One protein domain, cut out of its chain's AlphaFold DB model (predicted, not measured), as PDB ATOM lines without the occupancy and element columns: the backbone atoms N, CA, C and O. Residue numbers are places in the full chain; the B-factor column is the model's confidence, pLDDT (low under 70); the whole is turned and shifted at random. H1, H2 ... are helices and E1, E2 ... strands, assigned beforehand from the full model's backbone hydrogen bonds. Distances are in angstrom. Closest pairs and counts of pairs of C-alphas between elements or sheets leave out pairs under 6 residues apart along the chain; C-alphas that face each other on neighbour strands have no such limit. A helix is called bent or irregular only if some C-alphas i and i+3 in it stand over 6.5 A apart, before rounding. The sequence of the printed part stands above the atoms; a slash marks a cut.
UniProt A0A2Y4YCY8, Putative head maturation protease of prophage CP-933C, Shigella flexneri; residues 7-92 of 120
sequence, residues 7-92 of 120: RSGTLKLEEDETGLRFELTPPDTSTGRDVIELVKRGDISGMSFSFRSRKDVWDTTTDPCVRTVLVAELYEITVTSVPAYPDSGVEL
ATOM      1  N   ARG A   7      -9.380  94.745  12.170       93.69
ATOM      2  CA  ARG A   7     -10.177  94.522  10.955       93.69
ATOM      3  C   ARG A   7     -10.762  95.806  10.352       93.69
ATOM      4  O   ARG A   7     -10.914  95.871   9.140       93.69
ATOM      5  N   SER A   8     -11.120  96.795  11.173       92.44
ATOM      6  CA  SER A   8     -11.651  98.082  10.698       92.44
ATOM      7  C   SER A   8     -10.566  99.138  10.472       92.44
ATOM      8  O   SER A   8     -10.898 100.261  10.114       92.44
ATOM      9  N   GLY A   9      -9.291  98.818  10.719       91.38
ATOM     10  CA  GLY A   9      -8.172  99.759  10.608       91.38
ATOM     11  C   GLY A   9      -8.144 100.855  11.681       91.38
ATOM     12  O   GLY A   9      -7.279 101.725  11.637       91.38
ATOM     13  N   THR A  10      -9.070 100.817  12.645       92.69
ATOM     14  CA  THR A  10      -9.149 101.784  13.753       92.69
ATOM     15  C   THR A  10      -8.273 101.400  14.937       92.69
ATOM     16  O   THR A  10      -8.046 102.227  15.809       92.69
ATOM     17  N   LEU A  11      -7.769 100.166  14.967       93.81
ATOM     18  CA  LEU A  11      -6.679  99.739  15.835       93.81
ATOM     19  C   LEU A  11      -5.545  99.239  14.943       93.81
ATOM     20  O   LEU A  11      -5.761  98.342  14.131       93.81
ATOM     21  N   LYS A  12      -4.347  99.786  15.096       90.25
ATOM     22  CA  LYS A  12      -3.132  99.271  14.463       90.25
ATOM     23  C   LYS A  12      -2.210  98.737  15.540       90.25
ATOM     24  O   LYS A  12      -2.179  99.278  16.641       90.25
ATOM     25  N   LEU A  13      -1.503  97.670  15.203       89.88
ATOM     26  CA  LEU A  13      -0.540  97.006  16.065       89.88
ATOM     27  C   LEU A  13       0.772  96.916  15.299       89.88
ATOM     28  O   LEU A  13       0.760  96.588  14.112       89.88
ATOM     29  N   GLU A  14       1.866  97.220  15.973       86.00
ATOM     30  CA  GLU A  14       3.214  97.153  15.423       86.00
ATOM     31  C   GLU A  14       4.139  96.643  16.525       86.00
ATOM     32  O   GLU A  14       4.059  97.106  17.657       86.00
ATOM     33  N   GLU A  15       4.967  95.653  16.215       80.94
ATOM     34  CA  GLU A  15       6.002  95.180  17.131       80.94
ATOM     35  C   GLU A  15       7.322  95.853  16.760       80.94
ATOM     36  O   GLU A  15       7.677  95.921  15.582       80.94
ATOM     37  N   ASP A  16       8.042  96.337  17.763       76.31
ATOM     38  CA  ASP A  16       9.393  96.869  17.621       76.31
ATOM     39  C   ASP A  16      10.351  96.199  18.623       76.31
ATOM     40  O   ASP A  16       9.984  95.276  19.354       76.31
ATOM     41  N   GLU A  17      11.611  96.641  18.654       72.12
ATOM     42  CA  GLU A  17      12.630  96.118  19.578       72.12
ATOM     43  C   GLU A  17      12.307  96.389  21.063       72.12
ATOM     44  O   GLU A  17      12.966  95.856  21.960       72.12
ATOM     45  N   THR A  18      11.297  97.220  21.339       71.12
ATOM     46  CA  THR A  18      10.823  97.552  22.682       71.12
ATOM     47  C   THR A  18       9.648  96.687  23.110       71.12
ATOM     48  O   THR A  18       9.608  96.259  24.265       71.12
ATOM     49  N   GLY A  19       8.702  96.429  22.211       76.56
ATOM     50  CA  GLY A  19       7.542  95.596  22.487       76.56
ATOM     51  C   GLY A  19       6.390  95.843  21.520       76.56
ATOM     52  O   GLY A  19       6.573  96.243  20.374       76.56
ATOM     53  N   LEU A  20       5.171  95.576  21.991       83.94
ATOM     54  CA  LEU A  20       3.959  95.779  21.206       83.94
ATOM     55  C   LEU A  20       3.477  97.227  21.330       83.94
ATOM     56  O   LEU A  20       2.965  97.646  22.371       83.94
ATOM     57  N   ARG A  21       3.547  97.963  20.227       84.62
ATOM     58  CA  ARG A  21       2.911  99.263  20.060       84.62
ATOM     59  C   ARG A  21       1.487  99.094  19.543       84.62
ATOM     60  O   ARG A  21       1.216  98.275  18.664       84.62
ATOM     61  N   PHE A  22       0.579  99.939  20.028       88.44
ATOM     62  CA  PHE A  22      -0.740 100.097  19.428       88.44
ATOM     63  C   PHE A  22      -1.049 101.556  19.096       88.44
ATOM     64  O   PHE A  22      -0.565 102.488  19.732       88.44
ATOM     65  N   GLU A  23      -1.892 101.744  18.091       90.62
ATOM     66  CA  GLU A  23      -2.478 103.028  17.730       90.62
ATOM     67  C   GLU A  23      -3.982 102.838  17.592       90.62
ATOM     68  O   GLU A  23      -4.446 102.021  16.796       90.62
ATOM     69  N   LEU A  24      -4.744 103.602  18.368       91.50
ATOM     70  CA  LEU A  24      -6.195 103.549  18.384       91.50
ATOM     71  C   LEU A  24      -6.767 104.870  17.868       91.50
ATOM     72  O   LEU A  24      -6.410 105.938  18.359       91.50
ATOM     73  N   THR A  25      -7.704 104.776  16.931       92.81
ATOM     74  CA  THR A  25      -8.587 105.864  16.507       92.81
ATOM     75  C   THR A  25      -9.987 105.564  17.046       92.81
ATOM     76  O   THR A  25     -10.722 104.796  16.411       92.81
ATOM     77  N   PRO A  26     -10.364 106.104  18.222       92.25
ATOM     78  CA  PRO A  26     -11.676 105.856  18.805       92.25
ATOM     79  C   PRO A  26     -12.804 106.362  17.892       92.25
ATOM     80  O   PRO A  26     -12.631 107.372  17.206       92.25
ATOM     81  N   PRO A  27     -13.972 105.699  17.872       93.19
ATOM     82  CA  PRO A  27     -15.119 106.165  17.108       93.19
ATOM     83  C   PRO A  27     -15.687 107.450  17.719       93.19
ATOM     84  O   PRO A  27     -15.656 107.619  18.939       93.19
ATOM     85  N   ASP A  28     -16.316 108.292  16.897       94.81
ATOM     86  CA  ASP A  28     -17.002 109.517  17.336       94.81
ATOM     87  C   ASP A  28     -18.356 109.226  18.027       94.81
ATOM     88  O   ASP A  28     -19.438 109.673  17.647       94.81
ATOM     89  N   THR A  29     -18.293 108.406  19.070       95.88
ATOM     90  CA  THR A  29     -19.386 108.079  19.993       95.88
ATOM     91  C   THR A  29     -19.145 108.792  21.317       95.88
ATOM     92  O   THR A  29     -18.023 109.222  21.574       95.88
ATOM     93  N   SER A  30     -20.158 108.889  22.185       96.19
ATOM     94  CA  SER A  30     -19.979 109.481  23.524       96.19
ATOM     95  C   SER A  30     -18.817 108.816  24.253       96.19
ATOM     96  O   SER A  30     -17.827 109.463  24.543       96.19
ATOM     97  N   THR A  31     -18.854 107.492  24.330       94.56
ATOM     98  CA  THR A  31     -17.767 106.648  24.813       94.56
ATOM     99  C   THR A  31     -16.381 106.993  24.253       94.56
ATOM    100  O   THR A  31     -15.419 107.094  25.008       94.56
ATOM    101  N   GLY A  32     -16.242 107.110  22.928       94.81
ATOM    102  CA  GLY A  32     -14.937 107.366  22.312       94.81
ATOM    103  C   GLY A  32     -14.406 108.757  22.654       94.81
ATOM    104  O   GLY A  32     -13.225 108.898  22.960       94.81
ATOM    105  N   ARG A  33     -15.291 109.761  22.677       95.56
ATOM    106  CA  ARG A  33     -14.962 111.125  23.115       95.56
ATOM    107  C   ARG A  33     -14.619 111.179  24.603       95.56
ATOM    108  O   ARG A  33     -13.647 111.834  24.963       95.56
ATOM    109  N   ASP A  34     -15.358 110.450  25.433       95.31
ATOM    110  CA  ASP A  34     -15.131 110.383  26.877       95.31
ATOM    111  C   ASP A  34     -13.751 109.786  27.175       95.31
ATOM    112  O   ASP A  34     -12.991 110.362  27.945       95.31
ATOM    113  N   VAL A  35     -13.369 108.686  26.514       94.31
ATOM    114  CA  VAL A  35     -12.029 108.093  26.677       94.31
ATOM    115  C   VAL A  35     -10.929 109.073  26.270       94.31
ATOM    116  O   VAL A  35      -9.944 109.203  26.991       94.31
ATOM    117  N   ILE A  36     -11.094 109.784  25.151       93.31
ATOM    118  CA  ILE A  36     -10.126 110.804  24.718       93.31
ATOM    119  C   ILE A  36      -9.978 111.894  25.785       93.31
ATOM    120  O   ILE A  36      -8.854 112.271  26.107       93.31
ATOM    121  N   GLU A  37     -11.084 112.387  26.345       95.31
ATOM    122  CA  GLU A  37     -11.055 113.439  27.364       95.31
ATOM    123  C   GLU A  37     -10.436 112.951  28.682       95.31
ATOM    124  O   GLU A  37      -9.625 113.662  29.271       95.31
ATOM    125  N   LEU A  38     -10.738 111.725  29.113       94.56
ATOM    126  CA  LEU A  38     -10.151 111.128  30.318       94.56
ATOM    127  C   LEU A  38      -8.633 110.936  30.182       94.56
ATOM    128  O   LEU A  38      -7.894 111.213  31.126       94.56
ATOM    129  N   VAL A  39      -8.155 110.523  29.003       91.62
ATOM    130  CA  VAL A  39      -6.712 110.448  28.719       91.62
ATOM    131  C   VAL A  39      -6.099 111.845  28.684       91.62
ATOM    132  O   VAL A  39      -5.055 112.086  29.284       91.62
ATOM    133  N   LYS A  40      -6.766 112.806  28.038       89.81
ATOM    134  CA  LYS A  40      -6.307 114.199  27.961       89.81
ATOM    135  C   LYS A  40      -6.155 114.849  29.335       89.81
ATOM    136  O   LYS A  40      -5.212 115.609  29.544       89.81
ATOM    137  N   ARG A  41      -7.102 114.591  30.240       92.50
ATOM    138  CA  ARG A  41      -7.102 115.112  31.612       92.50
ATOM    139  C   ARG A  41      -6.107 114.375  32.513       92.50
ATOM    140  O   ARG A  41      -5.747 114.907  33.559       92.50
ATOM    141  N   GLY A  42      -5.646 113.196  32.093       86.50
ATOM    142  CA  GLY A  42      -4.720 112.352  32.845       86.50
ATOM    143  C   GLY A  42      -5.398 111.419  33.849       86.50
ATOM    144  O   GLY A  42      -4.708 110.816  34.663       86.50
ATOM    145  N   ASP A  43      -6.727 111.263  33.804       91.38
ATOM    146  CA  ASP A  43      -7.426 110.296  34.670       91.38
ATOM    147  C   ASP A  43      -7.135 108.849  34.261       91.38
ATOM    148  O   ASP A  43      -7.259 107.914  35.053       91.38
ATOM    149  N   ILE A  44      -6.798 108.668  32.986       91.00
ATOM    150  CA  ILE A  44      -6.400 107.403  32.397       91.00
ATOM    151  C   ILE A  44      -5.064 107.627  31.702       91.00
ATOM    152  O   ILE A  44      -4.993 108.326  30.698       91.00
ATOM    153  N   SER A  45      -4.020 106.987  32.211       88.50
ATOM    154  CA  SER A  45      -2.675 107.017  31.628       88.50
ATOM    155  C   SER A  45      -2.151 105.630  31.260       88.50
ATOM    156  O   SER A  45      -1.085 105.523  30.664       88.50
ATOM    157  N   GLY A  46      -2.889 104.564  31.593       89.25
ATOM    158  CA  GLY A  46      -2.447 103.182  31.433       89.25
ATOM    159  C   GLY A  46      -3.342 102.341  30.529       89.25
ATOM    160  O   GLY A  46      -4.440 102.734  30.109       89.25
ATOM    161  N   MET A  47      -2.872 101.129  30.244       92.25
ATOM    162  CA  MET A  47      -3.669 100.100  29.584       92.25
ATOM    163  C   MET A  47      -3.376  98.700  30.124       92.25
ATOM    164  O   MET A  47      -2.460  98.455  30.889       92.25
ATOM    165  N   SER A  48      -4.215  97.752  29.754       92.75
ATOM    166  CA  SER A  48      -3.988  96.335  29.979       92.75
ATOM    167  C   SER A  48      -4.147  95.618  28.658       92.75
ATOM    168  O   SER A  48      -4.864  96.077  27.771       92.75
ATOM    169  N   PHE A  49      -3.532  94.453  28.541       92.25
ATOM    170  CA  PHE A  49      -3.726  93.589  27.394       92.25
ATOM    171  C   PHE A  49      -3.923  92.148  27.844       92.25
ATOM    172  O   PHE A  49      -3.312  91.677  28.805       92.25
ATOM    173  N   SER A  50      -4.812  91.451  27.143       92.50
ATOM    174  CA  SER A  50      -5.063  90.031  27.355       92.50
ATOM    175  C   SER A  50      -4.438  89.245  26.219       92.50
ATOM    176  O   SER A  50      -4.625  89.579  25.048       92.50
ATOM    177  N   PHE A  51      -3.698  88.196  26.563       93.50
ATOM    178  CA  PHE A  51      -3.009  87.362  25.592       93.50
ATOM    179  C   PHE A  51      -2.925  85.909  26.056       93.50
ATOM    180  O   PHE A  51      -3.032  85.595  27.243       93.50
ATOM    181  N   ARG A  52      -2.668  85.012  25.105       95.06
ATOM    182  CA  ARG A  52      -2.283  83.626  25.370       95.06
ATOM    183  C   ARG A  52      -0.824  83.411  25.006       95.06
ATOM    184  O   ARG A  52      -0.447  83.565  23.850       95.06
ATOM    185  N   SER A  53      -0.016  82.982  25.975       94.88
ATOM    186  CA  SER A  53       1.343  82.506  25.695       94.88
ATOM    187  C   SER A  53       1.279  81.262  24.804       94.88
ATOM    188  O   SER A  53       0.572  80.295  25.106       94.88
ATOM    189  N   ARG A  54       1.997  81.304  23.683       96.56
ATOM    190  CA  ARG A  54       2.232  80.165  22.788       96.56
ATOM    191  C   ARG A  54       3.604  79.544  23.027       96.56
ATOM    192  O   ARG A  54       3.772  78.353  22.786       96.56
ATOM    193  N   LYS A  55       4.558  80.341  23.513       96.06
ATOM    194  CA  LYS A  55       5.900  79.912  23.899       96.06
ATOM    195  C   LYS A  55       6.392  80.787  25.043       96.06
ATOM    196  O   LYS A  55       6.396  82.011  24.916       96.06
ATOM    197  N   ASP A  56       6.850  80.166  26.119       96.62
ATOM    198  CA  ASP A  56       7.491  80.838  27.242       96.62
ATOM    199  C   ASP A  56       8.681  80.041  27.775       96.62
ATOM    200  O   ASP A  56       8.904  78.882  27.417       96.62
ATOM    201  N   VAL A  57       9.485  80.723  28.584       96.69
ATOM    202  CA  VAL A  57      10.607  80.164  29.334       96.69
ATOM    203  C   VAL A  57      10.445  80.586  30.786       96.69
ATOM    204  O   VAL A  57      10.073  81.724  31.068       96.69
ATOM    205  N   TRP A  58      10.720  79.660  31.696       96.44
ATOM    206  CA  TRP A  58      10.740  79.911  33.130       96.44
ATOM    207  C   TRP A  58      12.175  79.851  33.630       96.44
ATOM    208  O   TRP A  58      12.865  78.855  33.410       96.44
ATOM    209  N   ASP A  59      12.602  80.906  34.309       96.31
ATOM    210  CA  ASP A  59      13.808  80.910  35.115       96.31
ATOM    211  C   ASP A  59      13.438  80.535  36.550       96.31
ATOM    212  O   ASP A  59      12.916  81.341  37.322       96.31
ATOM    213  N   THR A  60      13.692  79.276  36.893       96.19
ATOM    214  CA  THR A  60      13.450  78.734  38.232       96.19
ATOM    215  C   THR A  60      14.640  78.918  39.173       96.19
ATOM    216  O   THR A  60      14.639  78.353  40.262       96.19
ATOM    217  N   THR A  61      15.689  79.634  38.751       96.50
ATOM    218  CA  THR A  61      16.859  79.929  39.596       96.50
ATOM    219  C   THR A  61      16.657  81.174  40.463       96.50
ATOM    220  O   THR A  61      17.408  81.388  41.413       96.50
ATOM    221  N   THR A  62      15.624  81.965  40.165       94.38
ATOM    222  CA  THR A  62      15.225  83.179  40.885       94.38
ATOM    223  C   THR A  62      13.997  82.933  41.769       94.38
ATOM    224  O   THR A  62      13.186  82.045  41.491       94.38
ATOM    225  N   ASP A  63      13.866  83.719  42.844       92.81
ATOM    226  CA  ASP A  63      12.686  83.743  43.717       92.81
ATOM    227  C   ASP A  63      12.167  85.190  43.851       92.81
ATOM    228  O   ASP A  63      12.883  86.042  44.389       92.81
ATOM    229  N   PRO A  64      10.964  85.509  43.334       92.12
ATOM    230  CA  PRO A  64      10.053  84.612  42.618       92.12
ATOM    231  C   PRO A  64      10.610  84.179  41.254       92.12
ATOM    232  O   PRO A  64      11.333  84.937  40.607       92.12
ATOM    233  N   CYS A  65      10.239  82.977  40.796       95.25
ATOM    234  CA  CYS A  65      10.626  82.502  39.466       95.25
ATOM    235  C   CYS A  65      10.150  83.478  38.387       95.25
ATOM    236  O   CYS A  65       8.983  83.881  38.363       95.25
ATOM    237  N   VAL A  66      11.039  83.812  37.458       95.56
ATOM    238  CA  VAL A  66      10.741  84.754  36.379       95.56
ATOM    239  C   VAL A  66      10.225  83.998  35.155       95.56
ATOM    240  O   VAL A  66      10.837  83.036  34.695       95.56
ATOM    241  N   ARG A  67       9.093  84.437  34.596       94.19
ATOM    242  CA  ARG A  67       8.539  83.911  33.340       94.19
ATOM    243  C   ARG A  67       8.746  84.911  32.211       94.19
ATOM    244  O   ARG A  67       8.220  86.019  32.268       94.19
ATOM    245  N   THR A  68       9.381  84.465  31.136       92.06
ATOM    246  CA  THR A  68       9.544  85.238  29.903       92.06
ATOM    247  C   THR A  68       8.638  84.674  28.818       92.06
ATOM    248  O   THR A  68       8.801  83.531  28.389       92.06
ATOM    249  N   VAL A  69       7.675  85.471  28.355       90.44
ATOM    250  CA  VAL A  69       6.804  85.110  27.228       90.44
ATOM    251  C   VAL A  69       7.517  85.467  25.928       90.44
ATOM    252  O   VAL A  69       7.803  86.630  25.681       90.44
ATOM    253  N   LEU A  70       7.809  84.462  25.100       89.75
ATOM    254  CA  LEU A  70       8.534  84.632  23.836       89.75
ATOM    255  C   LEU A  70       7.599  84.823  22.643       89.75
ATOM    256  O   LEU A  70       7.949  85.498  21.684       89.75
ATOM    257  N   VAL A  71       6.435  84.170  22.670       90.50
ATOM    258  CA  VAL A  71       5.415  84.289  21.623       90.50
ATOM    259  C   VAL A  71       4.053  84.351  22.291       90.50
ATOM    260  O   VAL A  71       3.693  83.448  23.053       90.50
ATOM    261  N   ALA A  72       3.285  85.388  21.971       91.25
ATOM    262  CA  ALA A  72       1.957  85.627  22.509       91.25
ATOM    263  C   ALA A  72       0.933  85.800  21.384       91.25
ATOM    264  O   ALA A  72       1.205  86.398  20.351       91.25
ATOM    265  N   GLU A  73      -0.268  85.284  21.603       93.06
ATOM    266  CA  GLU A  73      -1.441  85.608  20.802       93.06
ATOM    267  C   GLU A  73      -2.255  86.664  21.550       93.06
ATOM    268  O   GLU A  73      -2.806  86.376  22.613       93.06
ATOM    269  N   LEU A  74      -2.305  87.882  21.013       92.56
ATOM    270  CA  LEU A  74      -3.031  89.004  21.603       92.56
ATOM    271  C   LEU A  74      -4.539  88.893  21.333       92.56
ATOM    272  O   LEU A  74      -4.955  88.710  20.188       92.56
ATOM    273  N   TYR A  75      -5.359  89.068  22.370       93.06
ATOM    274  CA  TYR A  75      -6.821  89.058  22.264       93.06
ATOM    275  C   TYR A  75      -7.440  90.448  22.346       93.06
ATOM    276  O   TYR A  75      -8.296  90.788  21.528       93.06
ATOM    277  N   GLU A  76      -7.025  91.255  23.321       93.31
ATOM    278  CA  GLU A  76      -7.562  92.603  23.508       93.31
ATOM    279  C   GLU A  76      -6.562  93.553  24.162       93.31
ATOM    280  O   GLU A  76      -5.626  93.126  24.837       93.31
ATOM    281  N   ILE A  77      -6.824  94.845  23.972       93.50
ATOM    282  CA  ILE A  77      -6.195  95.959  24.677       93.50
ATOM    283  C   ILE A  77      -7.321  96.763  25.325       93.50
ATOM    284  O   ILE A  77      -8.286  97.140  24.654       93.50
ATOM    285  N   THR A  78      -7.183  97.041  26.615       93.62
ATOM    286  CA  THR A  78      -8.144  97.780  27.429       93.62
ATOM    287  C   THR A  78      -7.467  99.014  27.998       93.62
ATOM    288  O   THR A  78      -6.536  98.913  28.785       93.62
ATOM    289  N   VAL A  79      -7.969 100.187  27.631       92.25
ATOM    290  CA  VAL A  79      -7.568 101.470  28.218       92.25
ATOM    291  C   VAL A  79      -8.159 101.557  29.633       92.25
ATOM    292  O   VAL A  79      -9.367 101.380  29.797       92.25
ATOM    293  N   THR A  80      -7.323 101.755  30.658       91.25
ATOM    294  CA  THR A  80      -7.740 101.650  32.071       91.25
ATOM    295  C   THR A  80      -6.907 102.540  32.993       91.25
ATOM    296  O   THR A  80      -5.719 102.746  32.769       91.25
ATOM    297  N   SER A  81      -7.520 103.042  34.067       89.44
ATOM    298  CA  SER A  81      -6.816 103.761  35.139       89.44
ATOM    299  C   SER A  81      -6.060 102.833  36.097       89.44
ATOM    300  O   SER A  81      -5.228 103.296  36.870       89.44
ATOM    301  N   VAL A  82      -6.339 101.525  36.058       89.00
ATOM    302  CA  VAL A  82      -5.691 100.509  36.902       89.00
ATOM    303  C   VAL A  82      -5.120  99.416  35.993       89.00
ATOM    304  O   VAL A  82      -5.804  98.420  35.726       89.00
ATOM    305  N   PRO A  83      -3.920  99.623  35.423       89.94
ATOM    306  CA  PRO A  83      -3.310  98.664  34.514       89.94
ATOM    307  C   PRO A  83      -2.794  97.436  35.269       89.94
ATOM    308  O   PRO A  83      -2.296  97.532  36.389       89.94
ATOM    309  N   ALA A  84      -2.878  96.267  34.634       88.00
ATOM    310  CA  ALA A  84      -2.233  95.051  35.136       88.00
ATOM    311  C   ALA A  84      -0.707  95.083  34.930       88.00
ATOM    312  O   ALA A  84       0.021  94.367  35.613       88.00
ATOM    313  N   TYR A  85      -0.240  95.918  33.996       84.25
ATOM    314  CA  TYR A  85       1.164  96.102  33.640       84.25
ATOM    315  C   TYR A  85       1.549  97.563  33.907       84.25
ATOM    316  O   TYR A  85       1.183  98.427  33.106       84.25
ATOM    317  N   PRO A  86       2.245  97.865  35.019       78.75
ATOM    318  CA  PRO A  86       2.554  99.241  35.416       78.75
ATOM    319  C   PRO A  86       3.334 100.038  34.365       78.75
ATOM    320  O   PRO A  86       3.124 101.238  34.244       78.75
ATOM    321  N   ASP A  87       4.164  99.362  33.566       81.00
ATOM    322  CA  ASP A  87       4.999  99.983  32.528       81.00
ATOM    323  C   ASP A  87       4.248 100.249  31.209       81.00
ATOM    324  O   ASP A  87       4.841 100.674  30.218       81.00
ATOM    325  N   SER A  88       2.943  99.966  31.153       82.44
ATOM    326  CA  SER A  88       2.124 100.259  29.976       82.44
ATOM    327  C   SER A  88       1.540 101.673  30.039       82.44
ATOM    328  O   SER A  88       1.006 102.094  31.065       82.44
ATOM    329  N   GLY A  89       1.604 102.393  28.917       82.00
ATOM    330  CA  GLY A  89       1.144 103.777  28.807       82.00
ATOM    331  C   GLY A  89       0.113 103.992  27.699       82.00
ATOM    332  O   GLY A  89       0.065 103.246  26.715       82.00
ATOM    333  N   VAL A  90      -0.715 105.027  27.857       84.62
ATOM    334  CA  VAL A  90      -1.651 105.530  26.842       84.62
ATOM    335  C   VAL A  90      -1.616 107.046  26.811       84.62
ATOM    336  O   VAL A  90      -1.910 107.698  27.808       84.62
ATOM    337  N   GLU A  91      -1.356 107.607  25.632       84.06
ATOM    338  CA  GLU A  91      -1.270 109.052  25.426       84.06
ATOM    339  C   GLU A  91      -1.942 109.480  24.121       84.06
ATOM    340  O   GLU A  91      -2.105 108.704  23.172       84.06
ATOM    341  N   LEU A  92      -2.328 110.758  24.055       83.56
ATOM    342  CA  LEU A  92      -2.890 111.336  22.841       83.56
ATOM    343  C   LEU A  92      -1.803 111.584  21.795       83.56
ATOM    344  O   LEU A  92      -0.854 112.339  22.010       83.56
TER     345      LEU A  92
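This is residues 7 to 92 of the 120 residues of the protein "Putative head maturation protease of prophage CP-933C" of Shigella flexneri (UniProt A0A2Y4YCY8). A long two-stranded hairpin, E3 and E4, sharply bent partway, makes most of the length; a short hairpin, E1 and E2, is separate from it, and one helix, H1, sits toward the open end of the long hairpin. The loop at the other end, residues 60 to 65, sticks out, while the tail, residues 81 to 92, folds back toward H1. The printed part has 86 residues, with one named helix and four named strands in the order E1, E2, H1, E3, E4; the two sheets, E1 - E2 and E3 - E4, are antiparallel and the class is mixed, helices and strands. It is loose, with a radius of gyration of the C-alphas of 15.5 A, and elongated, spanning 49 by 28 by 20 A.

E1, residues 11 to 15, and E2, residues 20 to 24, form a hairpin at 161 degrees, with N 12 and O 23 2.8 A apart, within hydrogen-bond range. H1, residues 30 to 41, has every O i to N i+4 pair within hydrogen-bond range. E3, residues 46 to 59, and E4, residues 66 to 80, form a hairpin at 164 degrees, with N 48 and O 78 2.8 A apart and N 59 and O 66 2.8 A apart, both within hydrogen-bond range. E3 bends by 98 degrees at residue 54 and E4 by 104 degrees at residue 71. H1 and E4 are near each other, with 5 pairs of C-alphas within 10 A. E1 and E2 are each apart from E3 and E4, and E1 is apart from H1.

E1 begins at C-alpha 11, (-6.679, 99.739, 15.835), and is 13.5 A long; E2 is 13.1 A. H1 is 16.2 A long. E3 is 27.8 A long and ends at C-alpha 59, (13.808, 80.910, 35.115). E4 is 25.4 A long and ends at C-alpha 80, (-7.740, 101.650, 32.071).

The C-alphas farthest apart, of Asp 28 and Thr 61, are 50.2 A apart. The printed part has no cut and no long link between named elements. No printed residue is under 70 in pLDDT.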